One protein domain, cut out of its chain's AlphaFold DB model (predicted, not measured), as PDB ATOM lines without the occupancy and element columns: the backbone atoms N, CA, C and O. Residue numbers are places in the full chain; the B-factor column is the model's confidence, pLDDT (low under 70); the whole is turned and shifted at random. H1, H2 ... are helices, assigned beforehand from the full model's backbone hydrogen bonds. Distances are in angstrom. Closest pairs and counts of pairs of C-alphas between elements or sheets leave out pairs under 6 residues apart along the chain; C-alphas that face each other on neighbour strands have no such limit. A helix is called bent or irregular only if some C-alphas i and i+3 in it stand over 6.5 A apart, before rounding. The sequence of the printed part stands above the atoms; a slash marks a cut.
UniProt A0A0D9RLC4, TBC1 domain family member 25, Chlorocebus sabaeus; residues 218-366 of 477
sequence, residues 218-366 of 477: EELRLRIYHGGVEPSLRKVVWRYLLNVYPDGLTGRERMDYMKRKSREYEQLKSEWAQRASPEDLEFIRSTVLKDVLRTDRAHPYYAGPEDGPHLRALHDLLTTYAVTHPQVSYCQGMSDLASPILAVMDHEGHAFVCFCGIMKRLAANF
ATOM      1  N   GLU A 218     -17.686  -5.003  18.477       95.56
ATOM      2  CA  GLU A 218     -18.387  -6.285  18.297       95.56
ATOM      3  C   GLU A 218     -18.180  -7.222  19.495       95.56
ATOM      4  O   GLU A 218     -19.142  -7.763  20.038       95.56
ATOM      5  N   GLU A 219     -16.941  -7.354  19.976       95.81
ATOM      6  CA  GLU A 219     -16.629  -8.172  21.154       95.81
ATOM      7  C   GLU A 219     -17.274  -7.618  22.431       95.81
ATOM      8  O   GLU A 219     -17.714  -8.395  23.282       95.81
ATOM      9  N   LEU A 220     -17.362  -6.287  22.568       96.06
ATOM     10  CA  LEU A 220     -18.085  -5.639  23.665       96.06
ATOM     11  C   LEU A 220     -19.575  -6.006  23.623       96.06
ATOM     12  O   LEU A 220     -20.144  -6.392  24.644       96.06
ATOM     13  N   ARG A 221     -20.206  -5.934  22.444       96.56
ATOM     14  CA  ARG A 221     -21.607  -6.337  22.257       96.56
ATOM     15  C   ARG A 221     -21.812  -7.818  22.582       96.56
ATOM     16  O   ARG A 221     -22.657  -8.130  23.415       96.56
ATOM     17  N   LEU A 222     -20.979  -8.717  22.059       95.38
ATOM     18  CA  LEU A 222     -21.041 -10.148  22.384       95.38
ATOM     19  C   LEU A 222     -20.853 -10.416  23.892       95.38
ATOM     20  O   LEU A 222     -21.521 -11.273  24.477       95.38
ATOM     21  N   ARG A 223     -19.978  -9.658  24.563       94.75
ATOM     22  CA  ARG A 223     -19.778  -9.754  26.016       94.75
ATOM     23  C   ARG A 223     -21.006  -9.317  26.817       94.75
ATOM     24  O   ARG A 223     -21.302  -9.945  27.840       94.75
ATOM     25  N   ILE A 224     -21.706  -8.280  26.364       96.69
ATOM     26  CA  ILE A 224     -22.958  -7.807  26.969       96.69
ATOM     27  C   ILE A 224     -24.082  -8.814  26.703       96.69
ATOM     28  O   ILE A 224     -24.781  -9.181  27.642       96.69
ATOM     29  N   TYR A 225     -24.196  -9.354  25.490       95.75
ATOM     30  CA  TYR A 225     -25.187 -10.376  25.141       95.75
ATOM     31  C   TYR A 225     -25.144 -11.586  26.096       95.75
ATOM     32  O   TYR A 225     -26.176 -12.051  26.571       95.75
ATOM     33  N   HIS A 226     -23.944 -12.044  26.469       93.31
ATOM     34  CA  HIS A 226     -23.767 -13.182  27.380       93.31
ATOM     35  C   HIS A 226     -23.932 -12.886  28.885       93.31
ATOM     36  O   HIS A 226     -23.898 -13.837  29.671       93.31
ATOM     37  N   GLY A 227     -24.056 -11.624  29.325       91.31
ATOM     38  CA  GLY A 227     -24.017 -11.300  30.764       91.31
ATOM     39  C   GLY A 227     -24.766 -10.054  31.250       91.31
ATOM     40  O   GLY A 227     -24.999  -9.938  32.451       91.31
ATOM     41  N   GLY A 228     -25.205  -9.160  30.366       95.44
ATOM     42  CA  GLY A 228     -25.730  -7.836  30.718       95.44
ATOM     43  C   GLY A 228     -24.640  -6.863  31.181       95.44
ATOM     44  O   GLY A 228     -23.442  -7.139  31.063       95.44
ATOM     45  N   VAL A 229     -25.058  -5.719  31.719       96.56
ATOM     46  CA  VAL A 229     -24.191  -4.623  32.182       96.56
ATOM     47  C   VAL A 229     -24.365  -4.404  33.688       96.56
ATOM     48  O   VAL A 229     -25.472  -4.514  34.216       96.56
ATOM     49  N   GLU A 230     -23.280  -4.097  34.404       95.94
ATOM     50  CA  GLU A 230     -23.373  -3.680  35.808       95.94
ATOM     51  C   GLU A 230     -24.195  -2.373  35.936       95.94
ATOM     52  O   GLU A 230     -23.994  -1.456  35.133       95.94
ATOM     53  N   PRO A 231     -25.116  -2.232  36.917       95.06
ATOM     54  CA  PRO A 231     -26.030  -1.085  36.991       95.06
ATOM     55  C   PRO A 231     -25.357   0.297  36.958       95.06
ATOM     56  O   PRO A 231     -25.864   1.202  36.296       95.06
ATOM     57  N   SER A 232     -24.203   0.447  37.616       93.38
ATOM     58  CA  SER A 232     -23.384   1.670  37.634       93.38
ATOM     59  C   SER A 232     -22.872   2.065  36.242       93.38
ATOM     60  O   SER A 232     -22.818   3.247  35.901       93.38
ATOM     61  N   LEU A 233     -22.542   1.073  35.414       95.56
ATOM     62  CA  LEU A 233     -21.909   1.246  34.110       95.56
ATOM     63  C   LEU A 233     -22.922   1.531  32.982       95.56
ATOM     64  O   LEU A 233     -22.551   2.049  31.923       95.56
ATOM     65  N   ARG A 234     -24.221   1.271  33.205       97.62
ATOM     66  CA  ARG A 234     -25.302   1.493  32.219       97.62
ATOM     67  C   ARG A 234     -25.291   2.898  31.614       97.62
ATOM     68  O   ARG A 234     -25.365   3.024  30.393       97.62
ATOM     69  N   LYS A 235     -25.105   3.939  32.443       95.75
ATOM     70  CA  LYS A 235     -25.010   5.361  32.032       95.75
ATOM     71  C   LYS A 235     -23.971   5.609  30.924       95.75
ATOM     72  O   LYS A 235     -24.133   6.541  30.135       95.75
ATOM     73  N   VAL A 236     -22.930   4.775  30.848       94.94
ATOM     74  CA  VAL A 236     -21.859   4.834  29.842       94.94
ATOM     75  C   VAL A 236     -22.124   3.847  28.702       94.94
ATOM     76  O   VAL A 236     -22.194   4.255  27.542       94.94
ATOM     77  N   VAL A 237     -22.309   2.561  29.016       97.00
ATOM     78  CA  VAL A 237     -22.383   1.475  28.019       97.00
ATOM     79  C   VAL A 237     -23.633   1.551  27.142       97.00
ATOM     80  O   VAL A 237     -23.548   1.278  25.943       97.00
ATOM     81  N   TRP A 238     -24.778   1.987  27.675       98.19
ATOM     82  CA  TRP A 238     -26.006   2.108  26.881       98.19
ATOM     83  C   TRP A 238     -25.832   3.060  25.693       98.19
ATOM     84  O   TRP A 238     -26.389   2.814  24.632       98.19
ATOM     85  N   ARG A 239     -24.985   4.090  25.802       97.31
ATOM     86  CA  ARG A 239     -24.707   5.013  24.688       97.31
ATOM     87  C   ARG A 239     -24.027   4.317  23.503       97.31
ATOM     88  O   ARG A 239     -24.248   4.714  22.366       97.31
ATOM     89  N   TYR A 240     -23.268   3.246  23.736       96.19
ATOM     90  CA  TYR A 240     -22.714   2.408  22.666       96.19
ATOM     91  C   TYR A 240     -23.736   1.403  22.118       96.19
ATOM     92  O   TYR A 240     -23.805   1.197  20.910       96.19
ATOM     93  N   LEU A 241     -24.570   0.806  22.979       97.06
ATOM     94  CA  LEU A 241     -25.648  -0.102  22.546       97.06
ATOM     95  C   LEU A 241     -26.698   0.604  21.674       97.06
ATOM     96  O   LEU A 241     -27.231   0.013  20.732       97.06
ATOM     97  N   LEU A 242     -26.959   1.875  21.985       97.38
ATOM     98  CA  LEU A 242     -27.897   2.762  21.302       97.38
ATOM     99  C   LEU A 242     -27.250   3.590  20.176       97.38
ATOM    100  O   LEU A 242     -27.903   4.486  19.649       97.38
ATOM    101  N   ASN A 243     -25.993   3.297  19.808       96.38
ATOM    102  CA  ASN A 243     -25.256   3.948  18.717       96.38
ATOM    103  C   ASN A 243     -25.267   5.494  18.800       96.38
ATOM    104  O   ASN A 243     -25.552   6.190  17.831       96.38
ATOM    105  N   VAL A 244     -24.983   6.049  19.982       97.12
ATOM    106  CA  VAL A 244     -24.991   7.504  20.229       97.12
ATOM    107  C   VAL A 244     -23.703   8.192  19.774       97.12
ATOM    108  O   VAL A 244     -23.718   9.374  19.420       97.12
ATOM    109  N   TYR A 245     -22.585   7.472  19.821       96.12
ATOM    110  CA  TYR A 245     -21.264   8.005  19.513       96.12
ATOM    111  C   TYR A 245     -20.822   7.594  18.105       96.12
ATOM    112  O   TYR A 245     -20.867   6.399  17.809       96.12
ATOM    113  N   PRO A 246     -20.353   8.546  17.280       95.31
ATOM    114  CA  PRO A 246     -19.514   8.250  16.125       95.31
ATOM    115  C   PRO A 246     -18.277   7.438  16.515       95.31
ATOM    116  O   PRO A 246     -17.801   7.511  17.656       95.31
ATOM    117  N   ASP A 247     -17.741   6.693  15.553       92.06
ATOM    118  CA  ASP A 247     -16.522   5.916  15.757       92.06
ATOM    119  C   ASP A 247     -15.297   6.803  16.017       92.06
ATOM    120  O   ASP A 247     -15.217   7.961  15.611       92.06
ATOM    121  N   GLY A 248     -14.321   6.245  16.737       90.12
ATOM    122  CA  GLY A 248     -13.042   6.906  17.007       90.12
ATOM    123  C   GLY A 248     -13.064   8.036  18.045       90.12
ATOM    124  O   GLY A 248     -11.993   8.522  18.397       90.12
ATOM    125  N   LEU A 249     -14.214   8.438  18.603       93.62
ATOM    126  CA  LEU A 249     -14.231   9.477  19.645       93.62
ATOM    127  C   LEU A 249     -13.494   9.028  20.918       93.62
ATOM    128  O   LEU A 249     -13.841   8.008  21.525       93.62
ATOM    129  N   THR A 250     -12.535   9.835  21.371       93.88
ATOM    130  CA  THR A 250     -11.818   9.675  22.648       93.88
ATOM    131  C   THR A 250     -12.737   9.861  23.860       93.88
ATOM    132  O   THR A 250     -13.870  10.342  23.754       93.88
ATOM    133  N   GLY A 251     -12.253   9.511  25.058       89.12
ATOM    134  CA  GLY A 251     -13.011   9.717  26.302       89.12
ATOM    135  C   GLY A 251     -13.475  11.167  26.502       89.12
ATOM    136  O   GLY A 251     -14.631  11.406  26.855       89.12
ATOM    137  N   ARG A 252     -12.599  12.132  26.198       90.81
ATOM    138  CA  ARG A 252     -12.879  13.569  26.314       90.81
ATOM    139  C   ARG A 252     -13.868  14.053  25.256       90.81
ATOM    140  O   ARG A 252     -14.841  14.720  25.599       90.81
ATOM    141  N   GLU A 253     -13.669  13.677  23.995       95.69
ATOM    142  CA  GLU A 253     -14.560  14.091  22.904       95.69
ATOM    143  C   GLU A 253     -15.985  13.576  23.103       95.69
ATOM    144  O   GLU A 253     -16.932  14.302  22.819       95.69
ATOM    145  N   ARG A 254     -16.171  12.379  23.678       95.19
ATOM    146  CA  ARG A 254     -17.508  11.885  24.051       95.19
ATOM    147  C   ARG A 254     -18.197  12.752  25.108       95.19
ATOM    148  O   ARG A 254     -19.411  12.940  25.031       95.19
ATOM    149  N   MET A 255     -17.457  13.297  26.075       93.25
ATOM    150  CA  MET A 255     -18.013  14.227  27.069       93.25
ATOM    151  C   MET A 255     -18.426  15.552  26.414       93.25
ATOM    152  O   MET A 255     -19.552  16.014  26.617       93.25
ATOM    153  N   ASP A 256     -17.554  16.129  25.585       96.62
ATOM    154  CA  ASP A 256     -17.825  17.382  24.873       96.62
ATOM    155  C   ASP A 256     -18.963  17.229  23.841       96.62
ATOM    156  O   ASP A 256     -19.822  18.110  23.725       96.62
ATOM    157  N   TYR A 257     -19.045  16.075  23.167       97.50
ATOM    158  CA  TYR A 257     -20.134  15.681  22.268       97.50
ATOM    159  C   TYR A 257     -21.483  15.642  22.991       97.50
ATOM    160  O   TYR A 257     -22.418  16.323  22.567       97.50
ATOM    161  N   MET A 258     -21.589  14.932  24.123       97.44
ATOM    162  CA  MET A 258     -22.844  14.881  24.887       97.44
ATOM    163  C   MET A 258     -23.231  16.256  25.436       97.44
ATOM    164  O   MET A 258     -24.401  16.629  25.377       97.44
ATOM    165  N   LYS A 259     -22.258  17.060  25.885       97.06
ATOM    166  CA  LYS A 259     -22.498  18.440  26.330       97.06
ATOM    167  C   LYS A 259     -22.988  19.340  25.190       97.06
ATOM    168  O   LYS A 259     -23.803  20.235  25.410       97.06
ATOM    169  N   ARG A 260     -22.505  19.147  23.957       98.25
ATOM    170  CA  ARG A 260     -23.016  19.830  22.755       98.25
ATOM    171  C   ARG A 260     -24.437  19.374  22.422       98.25
ATOM    172  O   ARG A 260     -25.322  20.222  22.395       98.25
ATOM    173  N   LYS A 261     -24.668  18.070  22.264       98.19
ATOM    174  CA  LYS A 261     -25.983  17.509  21.914       98.19
ATOM    175  C   LYS A 261     -27.054  17.777  22.981       98.19
ATOM    176  O   LYS A 261     -28.202  18.026  22.636       98.19
ATOM    177  N   SER A 262     -26.691  17.857  24.264       97.94
ATOM    178  CA  SER A 262     -27.626  18.286  25.314       97.94
ATOM    179  C   SER A 262     -28.005  19.770  25.226       97.94
ATOM    180  O   SER A 262     -29.105  20.116  25.630       97.94
ATOM    181  N   ARG A 263     -27.143  20.659  24.706       98.50
ATOM    182  CA  ARG A 263     -27.511  22.071  24.462       98.50
ATOM    183  C   ARG A 263     -28.385  22.225  23.221       98.50
ATOM    184  O   ARG A 263     -29.304  23.032  23.225       98.50
ATOM    185  N   GLU A 264     -28.115  21.423  22.194       98.50
ATOM    186  CA  GLU A 264     -28.970  21.298  21.008       98.50
ATOM    187  C   GLU A 264     -30.380  20.829  21.409       98.50
ATOM    188  O   GLU A 264     -31.362  21.420  20.976       98.50
ATOM    189  N   TYR A 265     -30.491  19.867  22.334       98.56
ATOM    190  CA  TYR A 265     -31.772  19.480  22.931       98.56
ATOM    191  C   TYR A 265     -32.512  20.646  23.611       98.56
ATOM    192  O   TYR A 265     -33.673  20.884  23.285       98.56
ATOM    193  N   GLU A 266     -31.864  21.401  24.509       98.50
ATOM    194  CA  GLU A 266     -32.515  22.547  25.174       98.50
ATOM    195  C   GLU A 266     -32.985  23.611  24.166       98.50
ATOM    196  O   GLU A 266     -34.060  24.195  24.321       98.50
ATOM    197  N   GLN A 267     -32.227  23.825  23.084       98.38
ATOM    198  CA  GLN A 267     -32.658  24.686  21.984       98.38
ATOM    199  C   GLN A 267     -33.928  24.129  21.316       98.38
ATOM    200  O   GLN A 267     -34.929  24.841  21.234       98.38
ATOM    201  N   LEU A 268     -33.934  22.856  20.908       98.44
ATOM    202  CA  LEU A 268     -35.094  22.201  20.287       98.44
ATOM    203  C   LEU A 268     -36.339  22.222  21.193       98.44
ATOM    204  O   LEU A 268     -37.451  22.432  20.704       98.44
ATOM    205  N   LYS A 269     -36.147  22.073  22.510       98.25
ATOM    206  CA  LYS A 269     -37.190  22.195  23.538       98.25
ATOM    207  C   LYS A 269     -37.777  23.611  23.601       98.25
ATOM    208  O   LYS A 269     -38.991  23.775  23.707       98.25
ATOM    209  N   SER A 270     -36.941  24.643  23.470       97.81
ATOM    210  CA  SER A 270     -37.387  26.046  23.432       97.81
ATOM    211  C   SER A 270     -38.122  26.431  22.133       97.81
ATOM    212  O   SER A 270     -38.906  27.381  22.111       97.81
ATOM    213  N   GLU A 271     -37.915  25.675  21.052       96.38
ATOM    214  CA  GLU A 271     -38.446  25.955  19.712       96.38
ATOM    215  C   GLU A 271     -39.811  25.302  19.412       96.38
ATOM    216  O   GLU A 271     -40.316  25.450  18.297       96.38
ATOM    217  N   TRP A 272     -40.456  24.606  20.361       97.12
ATOM    218  CA  TRP A 272     -41.708  23.867  20.099       97.12
ATOM    219  C   TRP A 272     -42.785  24.692  19.373       97.12
ATOM    220  O   TRP A 272     -43.353  24.234  18.384       97.12
ATOM    221  N   ALA A 273     -43.034  25.926  19.826       94.56
ATOM    222  CA  ALA A 273     -44.040  26.824  19.247       94.56
ATOM    223  C   ALA A 273     -43.657  27.396  17.864       94.56
ATOM    224  O   ALA A 273     -44.495  27.991  17.192       94.56
ATOM    225  N   GLN A 274     -42.399  27.237  17.442       95.06
ATOM    226  CA  GLN A 274     -41.920  27.595  16.101       95.06
ATOM    227  C   GLN A 274     -42.052  26.411  15.128       95.06
ATOM    228  O   GLN A 274     -42.171  26.607  13.921       95.06
ATOM    229  N   ARG A 275     -42.024  25.180  15.659       93.38
ATOM    230  CA  ARG A 275     -41.991  23.918  14.902       93.38
ATOM    231  C   ARG A 275     -43.364  23.257  14.731       93.38
ATOM    232  O   ARG A 275     -43.553  22.519  13.770       93.38
ATOM    233  N   ALA A 276     -44.317  23.530  15.621       93.06
ATOM    234  CA  ALA A 276     -45.688  23.022  15.555       93.06
ATOM    235  C   ALA A 276     -46.718  24.153  15.703       93.06
ATOM    236  O   ALA A 276     -46.454  25.171  16.344       93.06
ATOM    237  N   SER A 277     -47.917  23.970  15.135       94.88
ATOM    238  CA  SER A 277     -49.033  24.889  15.393       94.88
ATOM    239  C   SER A 277     -49.467  24.798  16.868       94.88
ATOM    240  O   SER A 277     -49.294  23.738  17.475       94.88
ATOM    241  N   PRO A 278     -50.076  25.843  17.464       95.75
ATOM    242  CA  PRO A 278     -50.582  25.761  18.838       95.75
ATOM    243  C   PRO A 278     -51.576  24.607  19.047       95.75
ATOM    244  O   PRO A 278     -51.577  23.960  20.090       95.75
ATOM    245  N   GLU A 279     -52.387  24.314  18.028       94.94
ATOM    246  CA  GLU A 279     -53.390  23.246  18.041       94.94
ATOM    247  C   GLU A 279     -52.793  21.834  17.962       94.94
ATOM    248  O   GLU A 279     -53.332  20.905  18.574       94.94
ATOM    249  N   ASP A 280     -51.705  21.661  17.205       93.19
ATOM    250  CA  ASP A 280     -50.970  20.396  17.122       93.19
ATOM    251  C   ASP A 280     -50.094  20.196  18.363       93.19
ATOM    252  O   ASP A 280     -50.052  19.096  18.904       93.19
ATOM    253  N   LEU A 281     -49.444  21.254  18.860       96.00
ATOM    254  CA  LEU A 281     -48.600  21.202  20.054       96.00
ATOM    255  C   LEU A 281     -49.409  20.820  21.299       96.00
ATOM    256  O   LEU A 281     -48.984  19.950  22.056       96.00
ATOM    257  N   GLU A 282     -50.591  21.411  21.492       96.31
ATOM    258  CA  GLU A 282     -51.479  21.044  22.601       96.31
ATOM    259  C   GLU A 282     -52.011  19.606  22.457       96.31
ATOM    260  O   GLU A 282     -52.091  18.856  23.432       96.31
ATOM    261  N   PHE A 283     -52.302  19.160  21.228       94.88
ATOM    262  CA  PHE A 283     -52.691  17.773  20.960       94.88
ATOM    263  C   PHE A 283     -51.559  16.773  21.261       94.88
ATOM    264  O   PHE A 283     -51.803  15.749  21.899       94.88
ATOM    265  N   ILE A 284     -50.323  17.072  20.853       95.56
ATOM    266  CA  ILE A 284     -49.130  16.271  21.163       95.56
ATOM    267  C   ILE A 284     -48.921  16.204  22.680       95.56
ATOM    268  O   ILE A 284     -48.913  15.109  23.237       95.56
ATOM    269  N   ARG A 285     -48.831  17.354  23.363       97.25
ATOM    270  CA  ARG A 285     -48.600  17.440  24.819       97.25
ATOM    271  C   ARG A 285     -49.661  16.677  25.609       97.25
ATOM    272  O   ARG A 285     -49.332  15.818  26.421       97.25
ATOM    273  N   SER A 286     -50.941  16.910  25.320       95.75
ATOM    274  CA  SER A 286     -52.046  16.220  26.002       95.75
ATOM    275  C   SER A 286     -52.122  14.713  25.702       95.75
ATOM    276  O   SER A 286     -52.708  13.969  26.491       95.75
ATOM    277  N   THR A 287     -51.534  14.238  24.600       93.25
ATOM    278  CA  THR A 287     -51.441  12.804  24.263       93.25
ATOM    279  C   THR A 287     -50.236  12.153  24.951       93.25
ATOM    280  O   THR A 287     -50.394  11.100  25.565       93.25
ATOM    281  N   VAL A 288     -49.072  12.815  24.943       97.62
ATOM    282  CA  VAL A 288     -47.871  12.418  25.701       97.62
ATOM    283  C   VAL A 288     -48.183  12.326  27.197       97.62
ATOM    284  O   VAL A 288     -47.890  11.311  27.826       97.62
ATOM    285  N   LEU A 289     -48.827  13.346  27.774       97.31
ATOM    286  CA  LEU A 289     -49.121  13.416  29.207       97.31
ATOM    287  C   LEU A 289     -49.971  12.232  29.698       97.31
ATOM    288  O   LEU A 289     -49.652  11.640  30.726       97.31
ATOM    289  N   LYS A 290     -51.004  11.831  28.941       95.06
ATOM    290  CA  LYS A 290     -51.858  10.670  29.274       95.06
ATOM    291  C   LYS A 290     -51.075   9.366  29.391       95.06
ATOM    292  O   LYS A 290     -51.455   8.499  30.174       95.06
ATOM    293  N   ASP A 291     -50.010   9.222  28.610       95.69
ATOM    294  CA  ASP A 291     -49.131   8.059  28.642       95.69
ATOM    295  C   ASP A 291     -48.084   8.157  29.755       95.69
ATOM    296  O   ASP A 291     -47.873   7.189  30.483       95.69
ATOM    297  N   VAL A 292     -47.489   9.334  29.949       97.56
ATOM    298  CA  VAL A 292     -46.494   9.586  31.001       97.56
ATOM    299  C   VAL A 292     -47.067   9.338  32.399       97.56
ATOM    300  O   VAL A 292     -46.441   8.638  33.191       97.56
ATOM    301  N   LEU A 293     -48.286   9.810  32.686       96.06
ATOM    302  CA  LEU A 293     -48.933   9.632  33.995       96.06
ATOM    303  C   LEU A 293     -49.193   8.156  34.369       96.06
ATOM    304  O   LEU A 293     -49.368   7.841  35.545       96.06
ATOM    305  N   ARG A 294     -49.177   7.238  33.388       94.38
ATOM    306  CA  ARG A 294     -49.393   5.786  33.558       94.38
ATOM    307  C   ARG A 294     -48.153   4.923  33.260       94.38
ATOM    308  O   ARG A 294     -48.260   3.692  33.250       94.38
ATOM    309  N   THR A 295     -46.994   5.520  32.982       94.75
ATOM    310  CA  THR A 295     -45.753   4.784  32.685       94.75
ATOM    311  C   THR A 295     -44.948   4.545  33.963       94.75
ATOM    312  O   THR A 295     -44.654   5.472  34.708       94.75
ATOM    313  N   ASP A 296     -44.627   3.270  34.216       95.44
ATOM    314  CA  ASP A 296     -43.705   2.772  35.251       95.44
ATOM    315  C   ASP A 296     -43.852   3.369  36.673       95.44
ATOM    316  O   ASP A 296     -42.908   3.356  37.455       95.44
ATOM    317  N   ARG A 297     -45.056   3.821  37.061       94.88
ATOM    318  CA  ARG A 297     -45.352   4.503  38.344       94.88
ATOM    319  C   ARG A 297     -45.052   3.687  39.614       94.88
ATOM    320  O   ARG A 297     -44.955   4.264  40.691       94.88
ATOM    321  N   ALA A 298     -44.900   2.367  39.498       93.00
ATOM    322  CA  ALA A 298     -44.464   1.493  40.592       93.00
ATOM    323  C   ALA A 298     -42.936   1.521  40.825       93.00
ATOM    324  O   ALA A 298     -42.463   1.080  41.868       93.00
ATOM    325  N   HIS A 299     -42.153   2.021  39.863       94.62
ATOM    326  CA  HIS A 299     -40.707   2.157  39.993       94.62
ATOM    327  C   HIS A 299     -40.364   3.429  40.793       94.62
ATOM    328  O   HIS A 299     -40.909   4.488  40.470       94.62
ATOM    329  N   PRO A 300     -39.442   3.394  41.781       95.31
ATOM    330  CA  PRO A 300     -39.157   4.538  42.658       95.31
ATOM    331  C   PRO A 300     -38.844   5.848  41.924       95.31
ATOM    332  O   PRO A 300     -39.317   6.906  42.332       95.31
ATOM    333  N   TYR A 301     -38.134   5.777  40.792       96.00
ATOM    334  CA  TYR A 301     -37.829   6.945  39.954       96.00
ATOM    335  C   TYR A 301     -39.095   7.688  39.485       96.00
ATOM    336  O   TYR A 301     -39.103   8.912  39.393       96.00
ATOM    337  N   TYR A 302     -40.192   6.966  39.251       96.88
ATOM    338  CA  TYR A 302     -41.474   7.512  38.809       96.88
ATOM    339  C   TYR A 302     -42.574   7.400  39.871       96.88
ATOM    340  O   TYR A 302     -43.740   7.526  39.517       96.88
ATOM    341  N   ALA A 303     -42.253   7.201  41.154       92.56
ATOM    342  CA  ALA A 303     -43.251   7.054  42.223       92.56
ATOM    343  C   ALA A 303     -43.737   8.394  42.829       92.56
ATOM    344  O   ALA A 303     -44.667   8.412  43.631       92.56
ATOM    345  N   GLY A 304     -43.112   9.521  42.461       89.75
ATOM    346  CA  GLY A 304     -43.430  10.861  42.984       89.75
ATOM    347  C   GLY A 304     -44.773  11.454  42.511       89.75
ATOM    348  O   GLY A 304     -45.557  10.777  41.839       89.75
ATOM    349  N   PRO A 305     -45.061  12.733  42.820       91.94
ATOM    350  CA  PRO A 305     -46.280  13.401  42.357       91.94
ATOM    351  C   PRO A 305     -46.319  13.528  40.823       91.94
ATOM    352  O   PRO A 305     -45.302  13.364  40.146       91.94
ATOM    353  N   GLU A 306     -47.501  13.798  40.266       89.06
ATOM    354  CA  GLU A 306     -47.733  13.857  38.811       89.06
ATOM    355  C   GLU A 306     -46.949  14.982  38.109       89.06
ATOM    356  O   GLU A 306     -46.545  14.838  36.958       89.06
ATOM    357  N   ASP A 307     -46.652  16.064  38.832       89.94
ATOM    358  CA  ASP A 307     -45.781  17.174  38.433       89.94
ATOM    359  C   ASP A 307     -44.315  16.987  38.890       89.94
ATOM    360  O   ASP A 307     -43.497  17.916  38.843       89.94
ATOM    361  N   GLY A 308     -43.944  15.777  39.316       93.56
ATOM    362  CA  GLY A 308     -42.585  15.430  39.719       93.56
ATOM    363  C   GLY A 308     -41.560  15.663  38.596       93.56
ATOM    364  O   GLY A 308     -41.895  15.553  37.411       93.56
ATOM    365  N   PRO A 309     -40.292  15.973  38.933       96.62
ATOM    366  CA  PRO A 309     -39.275  16.339  37.944       96.62
ATOM    367  C   PRO A 309     -39.054  15.247  36.888       96.62
ATOM    368  O   PRO A 309     -38.933  15.564  35.711       96.62
ATOM    369  N   HIS A 310     -39.086  13.968  37.272       97.38
ATOM    370  CA  HIS A 310     -38.862  12.851  36.348       97.38
ATOM    371  C   HIS A 310     -40.022  12.623  35.364       97.38
ATOM    372  O   HIS A 310     -39.779  12.258  34.214       97.38
ATOM    373  N   LEU A 311     -41.275  12.873  35.772       97.75
ATOM    374  CA  LEU A 311     -42.420  12.823  34.854       97.75
ATOM    375  C   LEU A 311     -42.431  14.029  33.913       97.75
ATOM    376  O   LEU A 311     -42.670  13.854  32.721       97.75
ATOM    377  N   ARG A 312     -42.097  15.230  34.408       98.06
ATOM    378  CA  ARG A 312     -41.894  16.410  33.550       98.06
ATOM    379  C   ARG A 312     -40.787  16.178  32.522       98.06
ATOM    380  O   ARG A 312     -41.016  16.420  31.343       98.06
ATOM    381  N   ALA A 313     -39.649  15.622  32.934       98.56
ATOM    382  CA  ALA A 313     -38.562  15.279  32.022       98.56
ATOM    383  C   ALA A 313     -38.983  14.238  30.967       98.56
ATOM    384  O   ALA A 313     -38.663  14.397  29.792       98.56
ATOM    385  N   LEU A 314     -39.751  13.207  31.345       98.75
ATOM    386  CA  LEU A 314     -40.269  12.217  30.391       98.75
ATOM    387  C   LEU A 314     -41.264  12.843  29.399       98.75
ATOM    388  O   LEU A 314     -41.189  12.585  28.199       98.75
ATOM    389  N   HIS A 315     -42.168  13.692  29.892       98.62
ATOM    390  CA  HIS A 315     -43.124  14.439  29.079       98.62
ATOM    391  C   HIS A 315     -42.428  15.374  28.081       98.62
ATOM    392  O   HIS A 315     -42.779  15.394  26.899       98.62
ATOM    393  N   ASP A 316     -41.435  16.133  28.534       98.75
ATOM    394  CA  ASP A 316     -40.749  17.127  27.714       98.75
ATOM    395  C   ASP A 316     -39.816  16.475  26.682       98.75
ATOM    396  O   ASP A 316     -39.789  16.907  25.528       98.75
ATOM    397  N   LEU A 317     -39.147  15.371  27.039       98.75
ATOM    398  CA  LEU A 317     -38.365  14.540  26.114       98.75
ATOM    399  C   LEU A 317     -39.239  14.020  24.964       98.75
ATOM    400  O   LEU A 317     -38.893  14.184  23.790       98.75
ATOM    401  N   LEU A 318     -40.390  13.425  25.289       98.75
ATOM    402  CA  LEU A 318     -41.315  12.856  24.306       98.75
ATOM    403  C   LEU A 318     -42.006  13.937  23.466       98.75
ATOM    404  O   LEU A 318     -42.157  13.760  22.257       98.75
ATOM    405  N   THR A 319     -42.376  15.069  24.075       98.69
ATOM    406  CA  THR A 319     -42.928  16.232  23.361       98.69
ATOM    407  C   THR A 319     -41.906  16.791  22.374       98.69
ATOM    408  O   THR A 319     -42.241  17.016  21.212       98.69
ATOM    409  N   THR A 320     -40.646  16.952  22.796       98.69
ATOM    410  CA  THR A 320     -39.571  17.424  21.914       98.69
ATOM    411  C   THR A 320     -39.364  16.468  20.753       98.69
ATOM    412  O   THR A 320     -39.360  16.921  19.614       98.69
ATOM    413  N   TYR A 321     -39.302  15.155  21.002       98.62
ATOM    414  CA  TYR A 321     -39.159  14.174  19.925       98.62
ATOM    415  C   TYR A 321     -40.323  14.260  18.927       98.62
ATOM    416  O   TYR A 321     -40.105  14.339  17.721       98.62
ATOM    417  N   ALA A 322     -41.559  14.307  19.428       97.44
ATOM    418  CA  ALA A 322     -42.763  14.329  18.604       97.44
ATOM    419  C   ALA A 322     -42.899  15.582  17.722       97.44
ATOM    420  O   ALA A 322     -43.513  15.515  16.655       97.44
ATOM    421  N   VAL A 323     -42.331  16.709  18.163       96.75
ATOM    422  CA  VAL A 323     -42.283  17.973  17.414       96.75
ATOM    423  C   VAL A 323     -41.082  18.026  16.461       96.75
ATOM    424  O   VAL A 323     -41.196  18.594  15.375       96.75
ATOM    425  N   THR A 324     -39.936  17.436  16.819       96.94
ATOM    426  CA  THR A 324     -38.742  17.428  15.954       96.94
ATOM    427  C   THR A 324     -38.728  16.305  14.921       96.94
ATOM    428  O   THR A 324     -37.986  16.409  13.951       96.94
ATOM    429  N   HIS A 325     -39.549  15.264  15.080       96.19
ATOM    430  CA  HIS A 325     -39.671  14.130  14.156       96.19
ATOM    431  C   HIS A 325     -41.118  14.003  13.633       96.19
ATOM    432  O   HIS A 325     -41.799  13.018  13.933       96.19
ATOM    433  N   PRO A 326     -41.633  14.982  12.860       91.50
ATOM    434  CA  PRO A 326     -43.049  15.056  12.470       91.50
ATOM    435  C   PRO A 326     -43.529  13.889  11.588       91.50
ATOM    436  O   PRO A 326     -44.733  13.677  11.461       91.50
ATOM    437  N   GLN A 327     -42.614  13.127  10.985       88.38
ATOM    438  CA  GLN A 327     -42.904  11.917  10.213       88.38
ATOM    439  C   GLN A 327     -43.307  10.708  11.085       88.38
ATOM    440  O   GLN A 327     -43.967   9.797  10.590       88.38
ATOM    441  N   VAL A 328     -42.935  10.708  12.373       91.19
ATOM    442  CA  VAL A 328     -43.343   9.702  13.381       91.19
ATOM    443  C   VAL A 328     -44.308  10.318  14.399       91.19
ATOM    444  O   VAL A 328     -45.304   9.706  14.781       91.19
ATOM    445  N   SER A 329     -44.010  11.551  14.817       93.75
ATOM    446  CA  SER A 329     -44.615  12.263  15.941       93.75
ATOM    447  C   SER A 329     -44.652  11.416  17.227       93.75
ATOM    448  O   SER A 329     -43.762  10.595  17.454       93.75
ATOM    449  N   TYR A 330     -45.634  11.641  18.107       95.19
ATOM    450  CA  TYR A 330     -45.884  10.769  19.253       95.19
ATOM    451  C   TYR A 330     -46.857   9.647  18.884       95.19
ATOM    452  O   TYR A 330     -47.955   9.903  18.389       95.19
ATOM    453  N   CYS A 331     -46.487   8.413  19.217       91.25
ATOM    454  CA  CYS A 331     -47.360   7.249  19.184       91.25
ATOM    455  C   CYS A 331     -47.444   6.606  20.571       91.25
ATOM    456  O   CYS A 331     -46.440   6.483  21.277       91.25
ATOM    457  N   GLN A 332     -48.636   6.118  20.928       85.25
ATOM    458  CA  GLN A 332     -48.860   5.427  22.198       85.25
ATOM    459  C   GLN A 332     -47.859   4.276  22.393       85.25
ATOM    460  O   GLN A 332     -47.679   3.445  21.496       85.25
ATOM    461  N   GLY A 333     -47.239   4.234  23.575       89.31
ATOM    462  CA  GLY A 333     -46.210   3.255  23.948       89.31
ATOM    463  C   GLY A 333     -44.763   3.743  23.801       89.31
ATOM    464  O   GLY A 333     -43.869   3.145  24.393       89.31
ATOM    465  N   MET A 334     -44.506   4.863  23.113       96.38
ATOM    466  CA  MET A 334     -43.159   5.458  23.073       96.38
ATOM    467  C   MET A 334     -42.655   5.888  24.462       96.38
ATOM    468  O   MET A 334     -41.450   5.834  24.712       96.38
ATOM    469  N   SER A 335     -43.553   6.233  25.395       97.56
ATOM    470  CA  SER A 335     -43.195   6.484  26.799       97.56
ATOM    471  C   SER A 335     -42.546   5.280  27.483       97.56
ATOM    472  O   SER A 335     -41.621   5.459  28.272       97.56
ATOM    473  N   ASP A 336     -42.963   4.058  27.144       96.56
ATOM    474  CA  ASP A 336     -42.428   2.833  27.741       96.56
ATOM    475  C   ASP A 336     -41.011   2.516  27.232       96.56
ATOM    476  O   ASP A 336     -40.232   1.900  27.956       96.56
ATOM    477  N   LEU A 337     -40.649   2.989  26.031       97.81
ATOM    478  CA  LEU A 337     -39.281   2.932  25.498       97.81
ATOM    479  C   LEU A 337     -38.383   4.041  26.074       97.81
ATOM    480  O   LEU A 337     -37.218   3.795  26.379       97.81
ATOM    481  N   ALA A 338     -38.915   5.257  26.239       98.56
ATOM    482  CA  ALA A 338     -38.165   6.392  26.784       98.56
ATOM    483  C   ALA A 338     -37.909   6.278  28.299       98.56
ATOM    484  O   ALA A 338     -36.843   6.672  28.768       98.56
ATOM    485  N   SER A 339     -38.851   5.707  29.053       98.50
ATOM    486  CA  SER A 339     -38.785   5.508  30.508       98.50
ATOM    487  C   SER A 339     -37.482   4.847  31.008       98.50
ATOM    488  O   SER A 339     -36.749   5.484  31.769       98.50
ATOM    489  N   PRO A 340     -37.098   3.629  30.564       98.31
ATOM    490  CA  PRO A 340     -35.861   2.995  31.022       98.31
ATOM    491  C   PRO A 340     -34.612   3.791  30.620       98.31
ATOM    492  O   PRO A 340     -33.645   3.833  31.376       98.31
ATOM    493  N   ILE A 341     -34.632   4.471  29.466       98.62
ATOM    494  CA  ILE A 341     -33.518   5.313  29.007       98.62
ATOM    495  C   ILE A 341     -33.362   6.547  29.903       98.62
ATOM    496  O   ILE A 341     -32.240   6.875  30.283       98.62
ATOM    497  N   LEU A 342     -34.460   7.213  30.269       98.75
ATOM    498  CA  LEU A 342     -34.427   8.375  31.155       98.75
ATOM    499  C   LEU A 342     -34.013   7.990  32.577       98.75
ATOM    500  O   LEU A 342     -33.116   8.631  33.113       98.75
ATOM    501  N   ALA A 343     -34.578   6.924  33.148       98.19
ATOM    502  CA  ALA A 343     -34.197   6.444  34.478       98.19
ATOM    503  C   ALA A 343     -32.725   5.997  34.552       98.19
ATOM    504  O   ALA A 343     -32.061   6.228  35.560       98.19
ATOM    505  N   VAL A 344     -32.185   5.389  33.485       98.31
ATOM    506  CA  VAL A 344     -30.756   5.057  33.415       98.31
ATOM    507  C   VAL A 344     -29.902   6.307  33.240       98.31
ATOM    508  O   VAL A 344     -28.931   6.459  33.969       98.31
ATOM    509  N   MET A 345     -30.205   7.190  32.284       97.94
ATOM    510  CA  MET A 345     -29.350   8.348  31.976       97.94
ATOM    511  C   MET A 345     -29.405   9.438  33.045       97.94
ATOM    512  O   MET A 345     -28.405  10.129  33.241       97.94
ATOM    513  N   ASP A 346     -30.549   9.571  33.716       97.25
ATOM    514  CA  ASP A 346     -30.825  10.512  34.802       97.25
ATOM    515  C   ASP A 346     -30.500  11.976  34.454       97.25
ATOM    516  O   ASP A 346     -29.983  12.760  35.247       97.25
ATOM    517  N   HIS A 347     -30.727  12.323  33.187       97.75
ATOM    518  CA  HIS A 347     -30.511  13.653  32.636       97.75
ATOM    519  C   HIS A 347     -31.295  13.769  31.329       97.75
ATOM    520  O   HIS A 347     -31.015  13.045  30.370       97.75
ATOM    521  N   GLU A 348     -32.235  14.712  31.265       98.38
ATOM    522  CA  GLU A 348     -33.221  14.839  30.181       98.38
ATOM    523  C   GLU A 348     -32.569  14.898  28.786       98.38
ATOM    524  O   GLU A 348     -32.821  14.031  27.951       98.38
ATOM    525  N   GLY A 349     -31.628  15.824  28.565       98.31
ATOM    526  CA  GLY A 349     -30.915  15.931  27.286       98.31
ATOM    527  C   GLY A 349     -30.068  14.706  26.905       98.31
ATOM    528  O   GLY A 349     -30.035  14.328  25.737       98.31
ATOM    529  N   HIS A 350     -29.424  14.015  27.857       98.56
ATOM    530  CA  HIS A 350     -28.708  12.767  27.554       98.56
ATOM    531  C   HIS A 350     -29.676  11.638  27.180       98.56
ATOM    532  O   HIS A 350     -29.401  10.877  26.250       98.56
ATOM    533  N   ALA A 351     -30.807  11.545  27.882       98.81
ATOM    534  CA  ALA A 351     -31.860  10.584  27.597       98.81
ATOM    535  C   ALA A 351     -32.489  10.832  26.219       98.81
ATOM    536  O   ALA A 351     -32.678   9.878  25.472       98.81
ATOM    537  N   PHE A 352     -32.724  12.091  25.837       98.81
ATOM    538  CA  PHE A 352     -33.237  12.456  24.515       98.81
ATOM    539  C   PHE A 352     -32.302  12.026  23.374       98.81
ATOM    540  O   PHE A 352     -32.754  11.435  22.394       98.81
ATOM    541  N   VAL A 353     -30.992  12.255  23.509       98.62
ATOM    542  CA  VAL A 353     -29.999  11.825  22.504       98.62
ATOM    543  C   VAL A 353     -29.977  10.297  22.374       98.62
ATOM    544  O   VAL A 353     -29.962   9.765  21.265       98.62
ATOM    545  N   CYS A 354     -30.044   9.579  23.500       98.69
ATOM    546  CA  CYS A 354     -30.167   8.118  23.511       98.69
ATOM    547  C   CYS A 354     -31.497   7.637  22.903       98.69
ATOM    548  O   CYS A 354     -31.531   6.609  22.225       98.69
ATOM    549  N   PHE A 355     -32.581   8.390  23.110       98.69
ATOM    550  CA  PHE A 355     -33.892   8.110  22.536       98.69
ATOM    551  C   PHE A 355     -33.892   8.288  21.010       98.69
ATOM    552  O   PHE A 355     -34.381   7.418  20.299       98.69
ATOM    553  N   CYS A 356     -33.254   9.336  20.478       98.38
ATOM    554  CA  CYS A 356     -33.047   9.481  19.031       98.38
ATOM    555  C   CYS A 356     -32.228   8.304  18.460       98.38
ATOM    556  O   CYS A 356     -32.616   7.721  17.448       98.38
ATOM    557  N   GLY A 357     -31.171   7.877  19.166       97.12
ATOM    558  CA  GLY A 357     -30.364   6.703  18.808       97.12
ATOM    559  C   GLY A 357     -31.173   5.402  18.689       97.12
ATOM    560  O   GLY A 357     -31.098   4.722  17.663       97.12
ATOM    561  N   ILE A 358     -32.019   5.067  19.676       96.56
ATOM    562  CA  ILE A 358     -32.893   3.881  19.564       96.56
ATOM    563  C   ILE A 358     -33.996   4.072  18.512       96.56
ATOM    564  O   ILE A 358     -34.354   3.122  17.813       96.56
ATOM    565  N   MET A 359     -34.512   5.292  18.338       96.56
ATOM    566  CA  MET A 359     -35.565   5.565  17.362       96.56
ATOM    567  C   MET A 359     -35.078   5.483  15.908       96.56
ATOM    568  O   MET A 359     -35.885   5.101  15.066       96.56
ATOM    569  N   LYS A 360     -33.778   5.662  15.604       93.44
ATOM    570  CA  LYS A 360     -33.192   5.293  14.288       93.44
ATOM    571  C   LYS A 360     -33.552   3.849  13.891       93.44
ATOM    572  O   LYS A 360     -33.781   3.564  12.720       93.44
ATOM    573  N   ARG A 361     -33.641   2.943  14.876       91.94
ATOM    574  CA  ARG A 361     -33.996   1.524  14.697       91.94
ATOM    575  C   ARG A 361     -35.494   1.241  14.850       91.94
ATOM    576  O   ARG A 361     -36.013   0.384  14.142       91.94
ATOM    577  N   LEU A 362     -36.176   1.902  15.790       94.50
ATOM    578  CA  LEU A 362     -37.554   1.555  16.176       94.50
ATOM    579  C   LEU A 362     -38.650   2.440  15.561       94.50
ATOM    580  O   LEU A 362     -39.807   2.024  15.572       94.50
ATOM    581  N   ALA A 363     -38.330   3.607  14.985       93.56
ATOM    582  CA  ALA A 363     -39.313   4.536  14.409       93.56
ATOM    583  C   ALA A 363     -40.272   3.870  13.411       93.56
ATOM    584  O   ALA A 363     -41.481   4.101  13.467       93.56
ATOM    585  N   ALA A 364     -39.759   2.975  12.561       91.50
ATOM    586  CA  ALA A 364     -40.555   2.268  11.564       91.50
ATOM    587  C   ALA A 364     -41.687   1.413  12.175       91.50
ATOM    588  O   ALA A 364     -42.724   1.247  11.537       91.50
ATOM    589  N   ASN A 365     -41.547   0.924  13.418       89.69
ATOM    590  CA  ASN A 365     -42.611   0.185  14.116       89.69
ATOM    591  C   ASN A 365     -43.834   1.075  14.422       89.69
ATOM    592  O   ASN A 365     -44.941   0.565  14.587       89.69
ATOM    593  N   PHE A 366     -43.632   2.393  14.504       89.56
ATOM    594  CA  PHE A 366     -44.655   3.388  14.824       89.56
ATOM    595  C   PHE A 366     -45.245   4.074  13.583       89.56
ATOM    596  O   PHE A 366     -46.189   4.850  13.717       89.56
TER     597      PHE A 366
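What this domain is: This is residues 218 to 366 of the 477 residues of the protein "TBC1 domain family member 25" of Chlorocebus sabaeus (UniProt A0A0D9RLC4). The longest helix, H3, runs along one side of a core of crossed helices H6, H7 and H8, with H5 packed on H6 at one end of the long axis and H2, with H1 beyond it, at the other. The printed part has 149 residues with eight named helices, H1 to H8 in chain order, and no named strand: the class is all helix, the packing mostly crossed. It is compact, with a radius of gyration of the C-alphas of 15.7 A and spans of 48 by 34 by 28 A.

How they stand to each other: H3, residues 251 to 270, touches H8, residues 348 to 366, about perpendicular at 77 degrees, with residues 258 to 266 alone against 349 to 353 alone; the closest C-alphas, Ser 262 and Gly 349, are 4.5 A apart. The hub is H6, residues 309 to 324, touching five helices. H5, residues 278 to 292, forms a helical hairpin with it, a steep tilt of 44 degrees, closest C-alphas Arg 285 and Thr 319 at 6.0 A. H4, residues 272 to 275, touches residues 320 to 324 alone of H6, closest C-alphas Arg 275 and Val 323 at 6.5 A. H7, residues 334 to 345, forms a hairpin with H8, whose residues 348 to 355 alone touch it, at a shallow tilt of 33 degrees, only just short of steep; C-alphas 342 and 351 come closest, 4.9 A. H2, residues 234 to 241, touches residues 344 to 345 alone of H7, C-alphas 235 and 345 closest at 5.3 A. H1, residues 218 to 225, is close to H2 but not clearly touching: C-alphas 221 and 241, the closest, are 7.4 A apart. Every O i to N i+4 pair is within hydrogen-bond range in H1, H3 and H6, but 2 of 4 in H2, 9 of 11 in H5, 6 of 8 in H7 and 11 of 15 in H8; H4 is too short for one.

Where its parts are: H3 is 29.5 A long, H8 22.3 A, H6 22.0 A and H5 20.6 A. H1 begins at C-alpha 218 (-18.387, -6.285, 18.297), H3 at C-alpha 251 (-13.011, 9.717, 26.302), and H8 ends at C-alpha 366 (-44.655, 3.388, 14.824). H8 is irregular, C-alphas 361 and 364 being 7.3 A apart, with a kink of 68 degrees near residue 360.

The domain as a whole: The C-alphas of Glu 219 and Glu 279, the two farthest apart, are 48.5 A apart. The link from H5 to H6, residues 293 to 308, is long. The printed part has no cut, and no printed residue is under 70.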